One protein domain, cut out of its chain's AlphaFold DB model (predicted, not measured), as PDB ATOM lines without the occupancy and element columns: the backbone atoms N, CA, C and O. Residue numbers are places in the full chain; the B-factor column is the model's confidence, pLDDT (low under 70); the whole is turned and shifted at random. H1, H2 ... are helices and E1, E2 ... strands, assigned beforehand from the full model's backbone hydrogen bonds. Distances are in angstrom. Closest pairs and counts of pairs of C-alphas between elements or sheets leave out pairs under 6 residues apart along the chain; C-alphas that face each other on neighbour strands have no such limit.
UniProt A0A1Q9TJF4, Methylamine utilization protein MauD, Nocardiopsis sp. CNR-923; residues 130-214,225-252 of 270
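This is residues 130 to 214 and 225 to 252 of the 270 residues of the protein "Methylamine utilization protein MauD" of Nocardiopsis sp. CNR-923 (UniProt A0A1Q9TJF4). A twisted sheet of five strands has H1, H2 and H3 over one face, two layers, and no named helix over the other; H4 stands at the end near the E2-E3 turn. The strands form a meander, each the antiparallel neighbour of the one before, in the order E1, E2, E3, E4, E5. The printed part has 113 residues with four named helices and five named strands, in the order H1, H2, E1 to E5, H3, H4, class mixed. It is compact, radius of gyration of the C-alphas 14.3 A, spans 43 by 29 by 24 A.

Start with H1, residues 130 to 138, and H2, residues 140 to 148, close but not clearly touching: the closest C-alphas, Leu 136 and Trp 142, are 6.2 A apart. Next find hairpins joining E1, 156 to 160, E2, 163 to 172, E3, 175 to 184, E4, 193 to 199, and E5, 205 to 209. Within hydrogen-bond range are N 165 and O 158, 2.8 A; N 168 and O 179, 2.9 A; N 180 and O 196, 2.9 A; and N 195 and O 209, 2.9 A. H2 is over E3 and E4 at a height over the sheet of 8.5 A. H3, residues 227 to 235, touches H2, closest C-alphas Val 141 and Pro 227, 6.4 A. H4, residues 240 to 252, only grazes the sheet. Every O i to N i+4 pair is within hydrogen-bond range in H1, H3 and H4; in H2, 3 of 5.

Find C-alpha 130 at (-27.820, -35.204, -2.763), where H1 begins. E2 spans 25.0 A and bends by 65 degrees at residue 169; E3 spans 28.0 A. H4 runs 18.8 A to C-alpha 252 at (-44.925, -25.842, -31.643).

The farthest C-alphas, Arg 188 and Ala 252, are 44.4 A apart. Residues 215 to 224 are not printed; C-alphas 214 and 225 are 15.0 A apart across the cut. Of the links printed whole, none is long. Confidence is under 70 at residues 187 to 191, 211 to 214, 225 to 227 and 250.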
ATOM      1  N   ARG A 130     -28.611 -34.148  -2.102       87.44
ATOM      2  CA  ARG A 130     -27.820 -35.204  -2.763       87.44
ATOM      3  C   ARG A 130     -28.280 -36.615  -2.379       87.44
ATOM      4  O   ARG A 130     -28.508 -37.443  -3.254       87.44
ATOM      5  N   ARG A 131     -28.495 -36.884  -1.083       87.50
ATOM      6  CA  ARG A 131     -28.990 -38.191  -0.604       87.50
ATOM      7  C   ARG A 131     -30.424 -38.467  -1.061       87.50
ATOM      8  O   ARG A 131     -30.733 -39.611  -1.386       87.50
ATOM      9  N   THR A 132     -31.287 -37.450  -1.111       89.38
ATOM     10  CA  THR A 132     -32.639 -37.589  -1.678       89.38
ATOM     11  C   THR A 132     -32.566 -37.989  -3.153       89.38
ATOM     12  O   THR A 132     -33.207 -38.963  -3.539       89.38
ATOM     13  N   MET A 133     -31.749 -37.296  -3.948       90.38
ATOM     14  CA  MET A 133     -31.579 -37.565  -5.378       90.38
ATOM     15  C   MET A 133     -30.981 -38.947  -5.639       90.38
ATOM     16  O   MET A 133     -31.491 -39.682  -6.478       90.38
ATOM     17  N   ALA A 134     -29.953 -39.343  -4.885       89.38
ATOM     18  CA  ALA A 134     -29.367 -40.679  -4.987       89.38
ATOM     19  C   ALA A 134     -30.408 -41.770  -4.687       89.38
ATOM     20  O   ALA A 134     -30.544 -42.739  -5.434       89.38
ATOM     21  N   ARG A 135     -31.210 -41.577  -3.630       89.19
ATOM     22  CA  ARG A 135     -32.286 -42.505  -3.261       89.19
ATOM     23  C   ARG A 135     -33.365 -42.582  -4.340       89.19
ATOM     24  O   ARG A 135     -33.782 -43.686  -4.679       89.19
ATOM     25  N   LEU A 136     -33.777 -41.440  -4.890       91.19
ATOM     26  CA  LEU A 136     -34.720 -41.372  -6.002       91.19
ATOM     27  C   LEU A 136     -34.190 -42.155  -7.206       91.19
ATOM     28  O   LEU A 136     -34.825 -43.126  -7.611       91.19
ATOM     29  N   ARG A 137     -32.999 -41.805  -7.704       90.75
ATOM     30  CA  ARG A 137     -32.393 -42.399  -8.909       90.75
ATOM     31  C   ARG A 137     -32.132 -43.903  -8.779       90.75
ATOM     32  O   ARG A 137     -32.257 -44.632  -9.754       90.75
ATOM     33  N   SER A 138     -31.846 -44.392  -7.569       88.38
ATOM     34  CA  SER A 138     -31.675 -45.832  -7.307       88.38
ATOM     35  C   SER A 138     -32.984 -46.644  -7.315       88.38
ATOM     36  O   SER A 138     -32.962 -47.875  -7.394       88.38
ATOM     37  N   SER A 139     -34.144 -45.988  -7.223       87.12
ATOM     38  CA  SER A 139     -35.431 -46.670  -7.059       87.12
ATOM     39  C   SER A 139     -35.966 -47.280  -8.362       87.12
ATOM     40  O   SER A 139     -35.753 -46.755  -9.454       87.12
ATOM     41  N   ASP A 140     -36.725 -48.379  -8.258       86.75
ATOM     42  CA  ASP A 140     -37.475 -48.920  -9.406       86.75
ATOM     43  C   ASP A 140     -38.531 -47.929  -9.916       86.75
ATOM     44  O   ASP A 140     -38.822 -47.898 -11.110       86.75
ATOM     45  N   VAL A 141     -39.090 -47.102  -9.024       89.06
ATOM     46  CA  VAL A 141     -40.082 -46.076  -9.376       89.06
ATOM     47  C   VAL A 141     -39.469 -45.033 -10.311       89.06
ATOM     48  O   VAL A 141     -40.100 -44.682 -11.304       89.06
ATOM     49  N   TRP A 142     -38.230 -44.597 -10.057       90.75
ATOM     50  CA  TRP A 142     -37.490 -43.725 -10.973       90.75
ATOM     51  C   TRP A 142     -37.241 -44.402 -12.319       90.75
ATOM     52  O   TRP A 142     -37.644 -43.873 -13.349       90.75
ATOM     53  N   ARG A 143     -36.662 -45.610 -12.315       89.56
ATOM     54  CA  ARG A 143     -36.352 -46.350 -13.552       89.56
ATOM     55  C   ARG A 143     -37.579 -46.594 -14.436       89.56
ATOM     56  O   ARG A 143     -37.442 -46.615 -15.650       89.56
ATOM     57  N   THR A 144     -38.754 -46.754 -13.826       88.44
ATOM     58  CA  THR A 144     -40.026 -46.958 -14.539       88.44
ATOM     59  C   THR A 144     -40.554 -45.670 -15.172       88.44
ATOM     60  O   THR A 144     -41.122 -45.722 -16.252       88.44
ATOM     61  N   ASN A 145     -40.383 -44.519 -14.514       90.00
ATOM     62  CA  ASN A 145     -41.000 -43.259 -14.945       90.00
ATOM     63  C   ASN A 145     -40.046 -42.332 -15.703       90.00
ATOM     64  O   ASN A 145     -40.505 -41.380 -16.326       90.00
ATOM     65  N   GLN A 146     -38.737 -42.597 -15.680       90.94
ATOM     66  CA  GLN A 146     -37.753 -41.705 -16.294       90.94
ATOM     67  C   GLN A 146     -37.943 -41.514 -17.805       90.94
ATOM     68  O   GLN A 146     -37.581 -40.470 -18.328       90.94
ATOM     69  N   THR A 147     -38.537 -42.492 -18.492       89.38
ATOM     70  CA  THR A 147     -38.826 -42.444 -19.934       89.38
ATOM     71  C   THR A 147     -39.957 -41.483 -20.291       89.38
ATOM     72  O   THR A 147     -40.069 -41.077 -21.441       89.38
ATOM     73  N   VAL A 148     -40.799 -41.135 -19.316       89.19
ATOM     74  CA  VAL A 148     -41.928 -40.210 -19.472       89.19
ATOM     75  C   VAL A 148     -41.483 -38.765 -19.225       89.19
ATOM     76  O   VAL A 148     -42.182 -37.835 -19.608       89.19
ATOM     77  N   MET A 149     -40.330 -38.548 -18.586       93.12
ATOM     78  CA  MET A 149     -39.845 -37.211 -18.233       93.12
ATOM     79  C   MET A 149     -39.181 -36.525 -19.430       93.12
ATOM     80  O   MET A 149     -38.483 -37.163 -20.216       93.12
ATOM     81  N   LEU A 150     -39.351 -35.208 -19.530       91.88
ATOM     82  CA  LEU A 150     -38.727 -34.376 -20.567       91.88
ATOM     83  C   LEU A 150     -37.325 -33.879 -20.177       91.88
ATOM     84  O   LEU A 150     -36.580 -33.415 -21.033       91.88
ATOM     85  N   GLY A 151     -36.957 -33.981 -18.897       88.88
ATOM     86  CA  GLY A 151     -35.666 -33.538 -18.378       88.88
ATOM     87  C   GLY A 151     -35.210 -34.331 -17.154       88.88
ATOM     88  O   GLY A 151     -35.984 -35.052 -16.523       88.88
ATOM     89  N   THR A 152     -33.927 -34.199 -16.819       87.25
ATOM     90  CA  THR A 152     -33.278 -34.903 -15.698       87.25
ATOM     91  C   THR A 152     -33.275 -34.124 -14.389       87.25
ATOM     92  O   THR A 152     -33.016 -34.710 -13.328       87.25
ATOM     93  N   ASP A 153     -33.584 -32.830 -14.456       90.62
ATOM     94  CA  ASP A 153     -33.618 -31.923 -13.317       90.62
ATOM     95  C   ASP A 153     -35.057 -31.562 -12.935       90.62
ATOM     96  O   ASP A 153     -35.910 -31.374 -13.810       90.62
ATOM     97  N   PRO A 154     -35.357 -31.525 -11.624       93.88
ATOM     98  CA  PRO A 154     -36.696 -31.223 -11.152       93.88
ATOM     99  C   PRO A 154     -37.027 -29.755 -11.426       93.88
ATOM    100  O   PRO A 154     -36.224 -28.867 -11.157       93.88
ATOM    101  N   GLN A 155     -38.243 -29.513 -11.904       93.12
ATOM    102  CA  GLN A 155     -38.800 -28.172 -12.080       93.12
ATOM    103  C   GLN A 155     -39.130 -27.515 -10.742       93.12
ATOM    104  O   GLN A 155     -39.088 -26.298 -10.624       93.12
ATOM    105  N   ASP A 156     -39.501 -28.319  -9.743       92.75
ATOM    106  CA  ASP A 156     -39.760 -27.832  -8.394       92.75
ATOM    107  C   ASP A 156     -39.413 -28.896  -7.346       92.75
ATOM    108  O   ASP A 156     -39.563 -30.104  -7.580       92.75
ATOM    109  N   VAL A 157     -38.935 -28.442  -6.190       93.81
ATOM    110  CA  VAL A 157     -38.536 -29.281  -5.062       93.81
ATOM    111  C   VAL A 157     -39.033 -28.654  -3.768       93.81
ATOM    112  O   VAL A 157     -38.493 -27.658  -3.295       93.81
ATOM    113  N   TRP A 158     -39.986 -29.314  -3.115       93.38
ATOM    114  CA  TRP A 158     -40.509 -28.874  -1.824       93.38
ATOM    115  C   TRP A 158     -40.493 -29.999  -0.793       93.38
ATOM    116  O   TRP A 158     -40.266 -31.178  -1.085       93.38
ATOM    117  N   ARG A 159     -40.692 -29.635   0.472       89.06
ATOM    118  CA  ARG A 159     -40.738 -30.574   1.593       89.06
ATOM    119  C   ARG A 159     -42.066 -30.428   2.314       89.06
ATOM    120  O   ARG A 159     -42.487 -29.317   2.604       89.06
ATOM    121  N   HIS A 160     -42.678 -31.556   2.653       87.19
ATOM    122  CA  HIS A 160     -43.837 -31.593   3.534       87.19
ATOM    123  C   HIS A 160     -43.672 -32.746   4.528       87.19
ATOM    124  O   HIS A 160     -43.588 -33.921   4.145       87.19
ATOM    125  N   GLY A 161     -43.527 -32.391   5.806       86.31
ATOM    126  CA  GLY A 161     -43.165 -33.308   6.883       86.31
ATOM    127  C   GLY A 161     -41.906 -34.125   6.566       86.31
ATOM    128  O   GLY A 161     -40.833 -33.597   6.249       86.31
ATOM    129  N   CYS A 162     -42.043 -35.450   6.618       86.69
ATOM    130  CA  CYS A 162     -40.951 -36.393   6.355       86.69
ATOM    131  C   CYS A 162     -40.790 -36.788   4.880       86.69
ATOM    132  O   CYS A 162     -40.094 -37.764   4.585       86.69
ATOM    133  N   TRP A 163     -41.426 -36.075   3.953       90.00
ATOM    134  CA  TRP A 163     -41.338 -36.336   2.520       90.00
ATOM    135  C   TRP A 163     -40.753 -35.133   1.792       90.00
ATOM    136  O   TRP A 163     -41.099 -33.983   2.061       90.00
ATOM    137  N   ARG A 164     -39.855 -35.415   0.852       91.62
ATOM    138  CA  ARG A 164     -39.397 -34.453  -0.140       91.62
ATOM    139  C   ARG A 164     -40.047 -34.785  -1.468       91.62
ATOM    140  O   ARG A 164     -39.964 -35.926  -1.920       91.62
ATOM    141  N   PHE A 165     -40.682 -33.789  -2.051       94.44
ATOM    142  CA  PHE A 165     -41.371 -33.887  -3.316       94.44
ATOM    143  C   PHE A 165     -40.505 -33.273  -4.408       94.44
ATOM    144  O   PHE A 165     -39.820 -32.280  -4.168       94.44
ATOM    145  N   LEU A 166     -40.491 -33.913  -5.570       95.81
ATOM    146  CA  LEU A 166     -39.765 -33.459  -6.746       95.81
ATOM    147  C   LEU A 166     -40.705 -33.557  -7.938       95.81
ATOM    148  O   LEU A 166     -41.158 -34.658  -8.260       95.81
ATOM    149  N   ARG A 167     -41.001 -32.422  -8.567       95.81
ATOM    150  CA  ARG A 167     -41.823 -32.357  -9.776       95.81
ATOM    151  C   ARG A 167     -40.929 -32.300 -11.002       95.81
ATOM    152  O   ARG A 167     -40.042 -31.455 -11.079       95.81
ATOM    153  N   TYR A 168     -41.212 -33.159 -11.966       95.56
ATOM    154  CA  TYR A 168     -40.606 -33.159 -13.290       95.56
ATOM    155  C   TYR A 168     -41.684 -32.919 -14.335       95.56
ATOM    156  O   TYR A 168     -42.809 -33.394 -14.172       95.56
ATOM    157  N   ASP A 169     -41.321 -32.212 -15.401       94.56
ATOM    158  CA  ASP A 169     -42.171 -32.135 -16.585       94.56
ATOM    159  C   ASP A 169     -42.041 -33.438 -17.381       94.56
ATOM    160  O   ASP A 169     -40.968 -34.056 -17.437       94.56
ATOM    161  N   GLY A 170     -43.140 -33.870 -17.977       92.38
ATOM    162  CA  GLY A 170     -43.246 -35.151 -18.643       92.38
ATOM    163  C   GLY A 170     -44.310 -35.164 -19.725       92.38
ATOM    164  O   GLY A 170     -45.168 -34.289 -19.827       92.38
ATOM    165  N   MET A 171     -44.250 -36.196 -20.553       90.81
ATOM    166  CA  MET A 171     -45.158 -36.402 -21.667       90.81
ATOM    167  C   MET A 171     -45.619 -37.850 -21.689       90.81
ATOM    168  O   MET A 171     -44.818 -38.769 -21.851       90.81
ATOM    169  N   ARG A 172     -46.930 -38.058 -21.552       85.56
ATOM    170  CA  ARG A 172     -47.538 -39.389 -21.535       85.56
ATOM    171  C   ARG A 172     -48.805 -39.404 -22.369       85.56
ATOM    172  O   ARG A 172     -49.688 -38.581 -22.148       85.56
ATOM    173  N   HIS A 173     -48.926 -40.332 -23.316       84.62
ATOM    174  CA  HIS A 173     -50.144 -40.465 -24.134       84.62
ATOM    175  C   HIS A 173     -50.553 -39.171 -24.854       84.62
ATOM    176  O   HIS A 173     -51.737 -38.875 -25.041       84.62
ATOM    177  N   GLY A 174     -49.551 -38.376 -25.235       84.50
ATOM    178  CA  GLY A 174     -49.736 -37.108 -25.914       84.50
ATOM    179  C   GLY A 174     -49.995 -35.941 -24.963       84.50
ATOM    180  O   GLY A 174     -50.083 -34.805 -25.393       84.50
ATOM    181  N   ARG A 175     -50.138 -36.180 -23.664       86.06
ATOM    182  CA  ARG A 175     -50.512 -35.136 -22.716       86.06
ATOM    183  C   ARG A 175     -49.315 -34.731 -21.880       86.06
ATOM    184  O   ARG A 175     -48.528 -35.588 -21.466       86.06
ATOM    185  N   ARG A 176     -49.203 -33.427 -21.616       91.62
ATOM    186  CA  ARG A 176     -48.248 -32.922 -20.631       91.62
ATOM    187  C   ARG A 176     -48.681 -33.400 -19.256       91.62
ATOM    188  O   ARG A 176     -49.823 -33.189 -18.848       91.62
ATOM    189  N   VAL A 177     -47.768 -34.066 -18.565       93.06
ATOM    190  CA  VAL A 177     -48.002 -34.611 -17.232       93.06
ATOM    191  C   VAL A 177     -46.935 -34.109 -16.276       93.06
ATOM    192  O   VAL A 177     -45.750 -34.107 -16.595       93.06
ATOM    193  N   ASP A 178     -47.357 -33.747 -15.073       94.38
ATOM    194  CA  ASP A 178     -46.454 -33.502 -13.961       94.38
ATOM    195  C   ASP A 178     -46.138 -34.842 -13.289       94.38
ATOM    196  O   ASP A 178     -47.008 -35.501 -12.707       94.38
ATOM    197  N   VAL A 179     -44.875 -35.263 -13.367       94.94
ATOM    198  CA  VAL A 179     -44.380 -36.453 -12.670       94.94
ATOM    199  C   VAL A 179     -43.877 -36.020 -11.298       94.94
ATOM    200  O   VAL A 179     -42.802 -35.430 -11.170       94.94
ATOM    201  N   VAL A 180     -44.649 -36.303 -10.251       95.62
ATOM    202  CA  VAL A 180     -44.310 -35.923  -8.876       95.62
ATOM    203  C   VAL A 180     -43.802 -37.138  -8.116       95.62
ATOM    204  O   VAL A 180     -44.552 -38.070  -7.819       95.62
ATOM    205  N   PHE A 181     -42.524 -37.113  -7.746       94.50
ATOM    206  CA  PHE A 181     -41.928 -38.113  -6.867       94.50
ATOM    207  C   PHE A 181     -42.004 -37.665  -5.413       94.50
ATOM    208  O   PHE A 181     -41.630 -36.545  -5.093       94.50
ATOM    209  N   ALA A 182     -42.399 -38.566  -4.517       93.38
ATOM    210  CA  ALA A 182     -42.325 -38.374  -3.075       93.38
ATOM    211  C   ALA A 182     -41.257 -39.303  -2.489       93.38
ATOM    212  O   ALA A 182     -41.398 -40.529  -2.504       93.38
ATOM    213  N   VAL A 183     -40.192 -38.718  -1.946       91.69
ATOM    214  CA  VAL A 183     -39.061 -39.427  -1.343       91.69
ATOM    215  C   VAL A 183     -39.077 -39.238   0.170       91.69
ATOM    216  O   VAL A 183     -38.975 -38.122   0.678       91.69
ATOM    217  N   ARG A 184     -39.161 -40.338   0.914       88.25
ATOM    218  CA  ARG A 184     -39.151 -40.322   2.375       88.25
ATOM    219  C   ARG A 184     -37.764 -39.966   2.901       88.25
ATOM    220  O   ARG A 184     -36.757 -40.576   2.524       88.25
ATOM    221  N   ILE A 185     -37.723 -39.019   3.826       84.56
ATOM    222  CA  ILE A 185     -36.545 -38.634   4.595       84.56
ATOM    223  C   ILE A 185     -36.414 -39.627   5.761       84.56
ATOM    224  O   ILE A 185     -37.264 -39.690   6.646       84.56
ATOM    225  N   GLY A 186     -35.363 -40.453   5.738       75.56
ATOM    226  CA  GLY A 186     -35.159 -41.534   6.714       75.56
ATOM    227  C   GLY A 186     -35.961 -42.818   6.429       75.56
ATOM    228  O   GLY A 186     -36.594 -42.959   5.381       75.56
ATOM    229  N   GLY A 187     -35.891 -43.792   7.344       68.00
ATOM    230  CA  GLY A 187     -36.575 -45.096   7.240       68.00
ATOM    231  C   GLY A 187     -35.929 -46.106   6.273       68.00
ATOM    232  O   GLY A 187     -35.024 -45.766   5.511       68.00
ATOM    233  N   ARG A 188     -36.400 -47.365   6.292       61.12
ATOM    234  CA  ARG A 188     -35.864 -48.473   5.464       61.12
ATOM    235  C   ARG A 188     -36.059 -48.241   3.953       61.12
ATOM    236  O   ARG A 188     -36.998 -47.577   3.527       61.12
ATOM    237  N   GLY A 189     -35.163 -48.803   3.135       57.91
ATOM    238  CA  GLY A 189     -35.012 -48.525   1.694       57.91
ATOM    239  C   GLY A 189     -36.219 -48.812   0.788       57.91
ATOM    240  O   GLY A 189     -36.457 -48.053  -0.144       57.91
ATOM    241  N   ARG A 190     -37.004 -49.864   1.060       53.25
ATOM    242  CA  ARG A 190     -37.936 -50.455   0.069       53.25
ATOM    243  C   ARG A 190     -39.285 -49.740  -0.111       53.25
ATOM    244  O   ARG A 190     -39.964 -50.004  -1.092       53.25
ATOM    245  N   THR A 191     -39.680 -48.838   0.789       62.12
ATOM    246  CA  THR A 191     -40.960 -48.087   0.712       62.12
ATOM    247  C   THR A 191     -40.757 -46.575   0.674       62.12
ATOM    248  O   THR A 191     -41.626 -45.790   1.057       62.12
ATOM    249  N   ALA A 192     -39.569 -46.161   0.249       78.38
ATOM    250  CA  ALA A 192     -39.114 -44.798   0.430       78.38
ATOM    251  C   ALA A 192     -39.389 -43.862  -0.740       78.38
ATOM    252  O   ALA A 192     -39.193 -42.665  -0.577       78.38
ATOM    253  N   VAL A 193     -39.793 -44.381  -1.895       87.88
ATOM    254  CA  VAL A 193     -40.051 -43.571  -3.086       87.88
ATOM    255  C   VAL A 193     -41.413 -43.943  -3.643       87.88
ATOM    256  O   VAL A 193     -41.726 -45.124  -3.796       87.88
ATOM    257  N   ARG A 194     -42.219 -42.924  -3.918       90.25
ATOM    258  CA  ARG A 194     -43.522 -43.019  -4.577       90.25
ATOM    259  C   ARG A 194     -43.545 -42.044  -5.740       90.25
ATOM    260  O   ARG A 194     -42.802 -41.067  -5.708       90.25
ATOM    261  N   ALA A 195     -44.390 -42.295  -6.727       91.44
ATOM    262  CA  ALA A 195     -44.637 -41.344  -7.801       91.44
ATOM    263  C   ALA A 195     -46.124 -41.254  -8.114       91.44
ATOM    264  O   ALA A 195     -46.865 -42.226  -7.953       91.44
ATOM    265  N   VAL A 196     -46.542 -40.087  -8.578       92.25
ATOM    266  CA  VAL A 196     -47.856 -39.852  -9.161       92.25
ATOM    267  C   VAL A 196     -47.668 -39.044 -10.437       92.25
ATOM    268  O   VAL A 196     -46.819 -38.156 -10.483       92.25
ATOM    269  N   LEU A 197     -48.413 -39.398 -11.477       91.12
ATOM    270  CA  LEU A 197     -48.447 -38.665 -12.736       91.12
ATOM    271  C   LEU A 197     -49.780 -37.946 -12.780       91.12
ATOM    272  O   LEU A 197     -50.829 -38.589 -12.704       91.12
ATOM    273  N   VAL A 198     -49.724 -36.628 -12.869       90.62
ATOM    274  CA  VAL A 198     -50.900 -35.764 -12.889       90.62
ATOM    275  C   VAL A 198     -50.976 -35.127 -14.262       90.62
ATOM    276  O   VAL A 198     -49.998 -34.559 -14.732       90.62
ATOM    277  N   ASP A 199     -52.113 -35.256 -14.929       88.62
ATOM    278  CA  ASP A 199     -52.353 -34.555 -16.184       88.62
ATOM    279  C   ASP A 199     -52.400 -33.045 -15.923       88.62
ATOM    280  O   ASP A 199     -53.117 -32.587 -15.035       88.62
ATOM    281  N   ARG A 200     -51.585 -32.274 -16.650       88.00
ATOM    282  CA  ARG A 200     -51.347 -30.857 -16.338       88.00
ATOM    283  C   ARG A 200     -52.545 -29.969 -16.659       88.00
ATOM    284  O   ARG A 200     -52.714 -28.934 -16.026       88.00
ATOM    285  N   GLU A 201     -53.357 -30.366 -17.634       86.44
ATOM    286  CA  GLU A 201     -54.540 -29.611 -18.052       86.44
ATOM    287  C   GLU A 201     -55.738 -29.904 -17.146       86.44
ATOM    288  O   GLU A 201     -56.439 -28.988 -16.729       86.44
ATOM    289  N   SER A 202     -55.967 -31.175 -16.810       83.88
ATOM    290  CA  SER A 202     -57.130 -31.607 -16.025       83.88
ATOM    291  C   SER A 202     -56.880 -31.704 -14.518       83.88
ATOM    292  O   SER A 202     -57.833 -31.781 -13.745       83.88
ATOM    293  N   GLY A 203     -55.623 -31.762 -14.073       83.62
ATOM    294  CA  GLY A 203     -55.260 -32.003 -12.673       83.62
ATOM    295  C   GLY A 203     -55.581 -33.421 -12.177       83.62
ATOM    296  O   GLY A 203     -55.437 -33.711 -10.987       83.62
ATOM    297  N   ILE A 204     -56.021 -34.323 -13.062       81.31
ATOM    298  CA  ILE A 204     -56.408 -35.690 -12.706       81.31
ATOM    299  C   ILE A 204     -55.166 -36.576 -12.608       81.31
ATOM    300  O   ILE A 204     -54.256 -36.528 -13.436       81.31
ATOM    301  N   VAL A 205     -55.143 -37.445 -11.596       85.69
ATOM    302  CA  VAL A 205     -54.109 -38.474 -11.455       85.69
ATOM    303  C   VAL A 205     -54.268 -39.511 -12.568       85.69
ATOM    304  O   VAL A 205     -55.195 -40.316 -12.545       85.69
ATOM    305  N   SER A 206     -53.333 -39.514 -13.518       83.19
ATOM    306  CA  SER A 206     -53.268 -40.492 -14.608       83.19
ATOM    307  C   SER A 206     -52.699 -41.833 -14.141       83.19
ATOM    308  O   SER A 206     -53.159 -42.879 -14.584       83.19
ATOM    309  N   ALA A 207     -51.716 -41.820 -13.234       83.50
ATOM    310  CA  ALA A 207     -51.143 -43.037 -12.661       83.50
ATOM    311  C   ALA A 207     -50.522 -42.794 -11.286       83.50
ATOM    312  O   ALA A 207     -50.080 -41.691 -10.964       83.50
ATOM    313  N   SER A 208     -50.438 -43.852 -10.476       85.50
ATOM    314  CA  SER A 208     -49.742 -43.826  -9.189       85.50
ATOM    315  C   SER A 208     -48.868 -45.065  -9.009       85.50
ATOM    316  O   SER A 208     -49.268 -46.187  -9.314       85.50
ATOM    317  N   PHE A 209     -47.660 -44.861  -8.490       82.75
ATOM    318  CA  PHE A 209     -46.643 -45.891  -8.320       82.75
ATOM    319  C   PHE A 209     -46.119 -45.894  -6.883       82.75
ATOM    320  O   PHE A 209     -45.777 -44.854  -6.316       82.75
ATOM    321  N   GLY A 210     -46.027 -47.078  -6.275       73.50
ATOM    322  CA  GLY A 210     -45.500 -47.236  -4.911       73.50
ATOM    323  C   GLY A 210     -46.432 -46.745  -3.791       73.50
ATOM    324  O   GLY A 210     -46.045 -46.757  -2.619       73.50
ATOM    325  N   ALA A 211     -47.658 -46.327  -4.116       60.06
ATOM    326  CA  ALA A 211     -48.707 -46.109  -3.130       60.06
ATOM    327  C   ALA A 211     -49.246 -47.465  -2.644       60.06
ATOM    328  O   ALA A 211     -49.532 -48.341  -3.449       60.06
ATOM    329  N   VAL A 212     -49.391 -47.642  -1.329       47.84
ATOM    330  CA  VAL A 212     -50.326 -48.628  -0.768       47.84
ATOM    331  C   VAL A 212     -51.612 -47.839  -0.567       47.84
ATOM    332  O   VAL A 212     -51.639 -46.934   0.270       47.84
ATOM    333  N   THR A 213     -52.624 -48.067  -1.401       39.75
ATOM    334  CA  THR A 213     -53.898 -47.346  -1.305       39.75
ATOM    335  C   THR A 213     -54.538 -47.638   0.049       39.75
ATOM    336  O   THR A 213     -54.772 -48.792   0.387       39.75
ATOM    337  N   ARG A 214     -54.810 -46.587   0.833       37.62
ATOM    338  CA  ARG A 214     -55.672 -46.654   2.028       37.62
ATOM    339  C   ARG A 214     -57.137 -46.316   1.728       37.62
ATOM    340  O   ARG A 214     -57.949 -46.341   2.639       37.62
ATOM    341  N   PRO A 225     -50.462 -53.838  -8.332       61.75
ATOM    342  CA  PRO A 225     -49.395 -54.368  -9.157       61.75
ATOM    343  C   PRO A 225     -48.105 -53.591  -8.888       61.75
ATOM    344  O   PRO A 225     -48.116 -52.373  -8.701       61.75
ATOM    345  N   GLY A 226     -46.977 -54.304  -8.856       68.25
ATOM    346  CA  GLY A 226     -45.671 -53.658  -8.748       68.25
ATOM    347  C   GLY A 226     -45.483 -52.621  -9.868       68.25
ATOM    348  O   GLY A 226     -46.087 -52.777 -10.931       68.25
ATOM    349  N   PRO A 227     -44.636 -51.589  -9.685       68.25
ATOM    350  CA  PRO A 227     -44.559 -50.453 -10.607       68.25
ATOM    351  C   PRO A 227     -44.399 -50.832 -12.085       68.25
ATOM    352  O   PRO A 227     -45.059 -50.258 -12.942       68.25
ATOM    353  N   ARG A 228     -43.602 -51.868 -12.378       73.88
ATOM    354  CA  ARG A 228     -43.411 -52.383 -13.745       73.88
ATOM    355  C   ARG A 228     -44.677 -52.998 -14.345       73.88
ATOM    356  O   ARG A 228     -44.932 -52.849 -15.531       73.88
ATOM    357  N   VAL A 229     -45.470 -53.691 -13.529       74.38
ATOM    358  CA  VAL A 229     -46.727 -54.320 -13.963       74.38
ATOM    359  C   VAL A 229     -47.801 -53.257 -14.191       74.38
ATOM    360  O   VAL A 229     -48.565 -53.372 -15.145       74.38
ATOM    361  N   ALA A 230     -47.838 -52.217 -13.355       71.31
ATOM    362  CA  ALA A 230     -48.710 -51.065 -13.571       71.31
ATOM    363  C   ALA A 230     -48.350 -50.333 -14.877       71.31
ATOM    364  O   ALA A 230     -49.228 -50.116 -15.701       71.31
ATOM    365  N   ALA A 231     -47.060 -50.063 -15.115       70.88
ATOM    366  CA  ALA A 231     -46.599 -49.434 -16.354       70.88
ATOM    367  C   ALA A 231     -46.976 -50.254 -17.597       70.88
ATOM    368  O   ALA A 231     -47.569 -49.717 -18.523       70.88
ATOM    369  N   LYS A 232     -46.750 -51.575 -17.566       76.44
ATOM    370  CA  LYS A 232     -47.113 -52.470 -18.674       76.44
ATOM    371  C   LYS A 232     -48.618 -52.480 -18.971       76.44
ATOM    372  O   LYS A 232     -49.009 -52.635 -20.122       76.44
ATOM    373  N   ARG A 233     -49.468 -52.365 -17.943       77.56
ATOM    374  CA  ARG A 233     -50.926 -52.286 -18.131       77.56
ATOM    375  C   ARG A 233     -51.337 -50.987 -18.807       77.56
ATOM    376  O   ARG A 233     -52.174 -51.034 -19.696       77.56
ATOM    377  N   ASP A 234     -50.736 -49.872 -18.417       70.50
ATOM    378  CA  ASP A 234     -51.028 -48.588 -19.046       70.50
ATOM    379  C   ASP A 234     -50.485 -48.523 -20.484       70.50
ATOM    380  O   ASP A 234     -51.163 -48.003 -21.365       70.50
ATOM    381  N   ASP A 235     -49.319 -49.123 -20.757       73.50
ATOM    382  CA  ASP A 235     -48.788 -49.260 -22.122       73.50
ATOM    383  C   ASP A 235     -49.735 -50.049 -23.038       73.50
ATOM    384  O   ASP A 235     -49.818 -49.764 -24.229       73.50
ATOM    385  N   ALA A 236     -50.486 -51.012 -22.497       75.12
ATOM    386  CA  ALA A 236     -51.493 -51.760 -23.252       75.12
ATOM    387  C   ALA A 236     -52.706 -50.906 -23.678       75.12
ATOM    388  O   ALA A 236     -53.442 -51.314 -24.570       75.12
ATOM    389  N   VAL A 237     -52.915 -49.732 -23.074       76.81
ATOM    390  CA  VAL A 237     -54.015 -48.798 -23.395       76.81
ATOM    391  C   VAL A 237     -53.536 -47.668 -24.333       76.81
ATOM    392  O   VAL A 237     -54.279 -46.744 -24.658       76.81
ATOM    393  N   ARG A 238     -52.277 -47.717 -24.783       72.50
ATOM    394  CA  ARG A 238     -51.603 -46.655 -25.538       72.50
ATOM    395  C   ARG A 238     -52.052 -46.575 -27.002       72.50
ATOM    396  O   ARG A 238     -52.030 -47.571 -27.715       72.50
ATOM    397  N   ASP A 239     -52.329 -45.353 -27.467       79.56
ATOM    398  CA  ASP A 239     -52.515 -45.007 -28.885       79.56
ATOM    399  C   ASP A 239     -51.295 -44.192 -29.389       79.56
ATOM    400  O   ASP A 239     -51.119 -43.033 -28.980       79.56
ATOM    401  N   PRO A 240     -50.430 -44.771 -30.248       77.06
ATOM    402  CA  PRO A 240     -49.186 -44.139 -30.693       77.06
ATOM    403  C   PRO A 240     -49.406 -42.928 -31.615       77.06
ATOM    404  O   PRO A 240     -48.590 -42.002 -31.628       77.06
ATOM    405  N   GLU A 241     -50.509 -42.874 -32.363       79.38
ATOM    406  CA  GLU A 241     -50.774 -41.753 -33.270       79.38
ATOM    407  C   GLU A 241     -51.179 -40.497 -32.506       79.38
ATOM    408  O   GLU A 241     -50.754 -39.377 -32.822       79.38
ATOM    409  N   ARG A 242     -51.992 -40.686 -31.461       75.62
ATOM    410  CA  ARG A 242     -52.416 -39.611 -30.563       75.62
ATOM    411  C   ARG A 242     -51.222 -38.974 -29.857       75.62
ATOM    412  O   ARG A 242     -51.167 -37.751 -29.721       75.62
ATOM    413  N   GLU A 243     -50.238 -39.781 -29.480       75.81
ATOM    414  CA  GLU A 243     -48.978 -39.312 -28.903       75.81
ATOM    415  C   GLU A 243     -48.138 -38.486 -29.872       75.81
ATOM    416  O   GLU A 243     -47.686 -37.394 -29.519       75.81
ATOM    417  N   ALA A 244     -47.962 -38.972 -31.101       76.38
ATOM    418  CA  ALA A 244     -47.179 -38.283 -32.121       76.38
ATOM    419  C   ALA A 244     -47.794 -36.931 -32.518       76.38
ATOM    420  O   ALA A 244     -47.072 -35.971 -32.800       76.38
ATOM    421  N   ARG A 245     -49.131 -36.821 -32.547       78.81
ATOM    422  CA  ARG A 245     -49.824 -35.542 -32.786       78.81
ATOM    423  C   ARG A 245     -49.538 -34.532 -31.681       78.81
ATOM    424  O   ARG A 245     -49.207 -33.385 -31.968       78.81
ATOM    425  N   ALA A 246     -49.599 -34.955 -30.427       71.38
ATOM    426  CA  ALA A 246     -49.483 -34.011 -29.332       71.38
ATOM    427  C   ALA A 246     -48.031 -33.643 -28.973       71.38
ATOM    428  O   ALA A 246     -47.779 -32.506 -28.584       71.38
ATOM    429  N   LEU A 247     -47.053 -34.529 -29.214       72.81
ATOM    430  CA  LEU A 247     -45.627 -34.159 -29.182       72.81
ATOM    431  C   LEU A 247     -45.305 -33.050 -30.194       72.81
ATOM    432  O   LEU A 247     -44.540 -32.138 -29.882       72.81
ATOM    433  N   ARG A 248     -45.902 -33.104 -31.392       78.75
ATOM    434  CA  ARG A 248     -45.772 -32.042 -32.402       78.75
ATOM    435  C   ARG A 248     -46.400 -30.732 -31.925       78.75
ATOM    436  O   ARG A 248     -45.746 -29.698 -32.008       78.75
ATOM    437  N   ALA A 249     -47.605 -30.786 -31.356       73.75
ATOM    438  CA  ALA A 249     -48.276 -29.606 -30.802       73.75
ATOM    439  C   ALA A 249     -47.483 -28.962 -29.647       73.75
ATOM    440  O   ALA A 249     -47.326 -27.746 -29.606       73.75
ATOM    441  N   ALA A 250     -46.919 -29.767 -28.741       65.50
ATOM    442  CA  ALA A 250     -46.124 -29.269 -27.621       65.50
ATOM    443  C   ALA A 250     -44.811 -28.607 -28.070       65.50
ATOM    444  O   ALA A 250     -44.418 -27.598 -27.492       65.50
ATOM    445  N   ARG A 251     -44.151 -29.140 -29.110       72.81
ATOM    446  CA  ARG A 251     -42.964 -28.509 -29.711       72.81
ATOM    447  C   ARG A 251     -43.301 -27.178 -30.380       72.81
ATOM    448  O   ARG A 251     -42.535 -26.237 -30.230       72.81
ATOM    449  N   ALA A 252     -44.448 -27.091 -31.052       76.06
ATOM    450  CA  ALA A 252     -44.925 -25.842 -31.643       76.06
ATOM    451  C   ALA A 252     -45.285 -24.785 -30.579       76.06
ATOM    452  O   ALA A 252     -45.075 -23.601 -30.795       76.06
TER     453      ALA A 252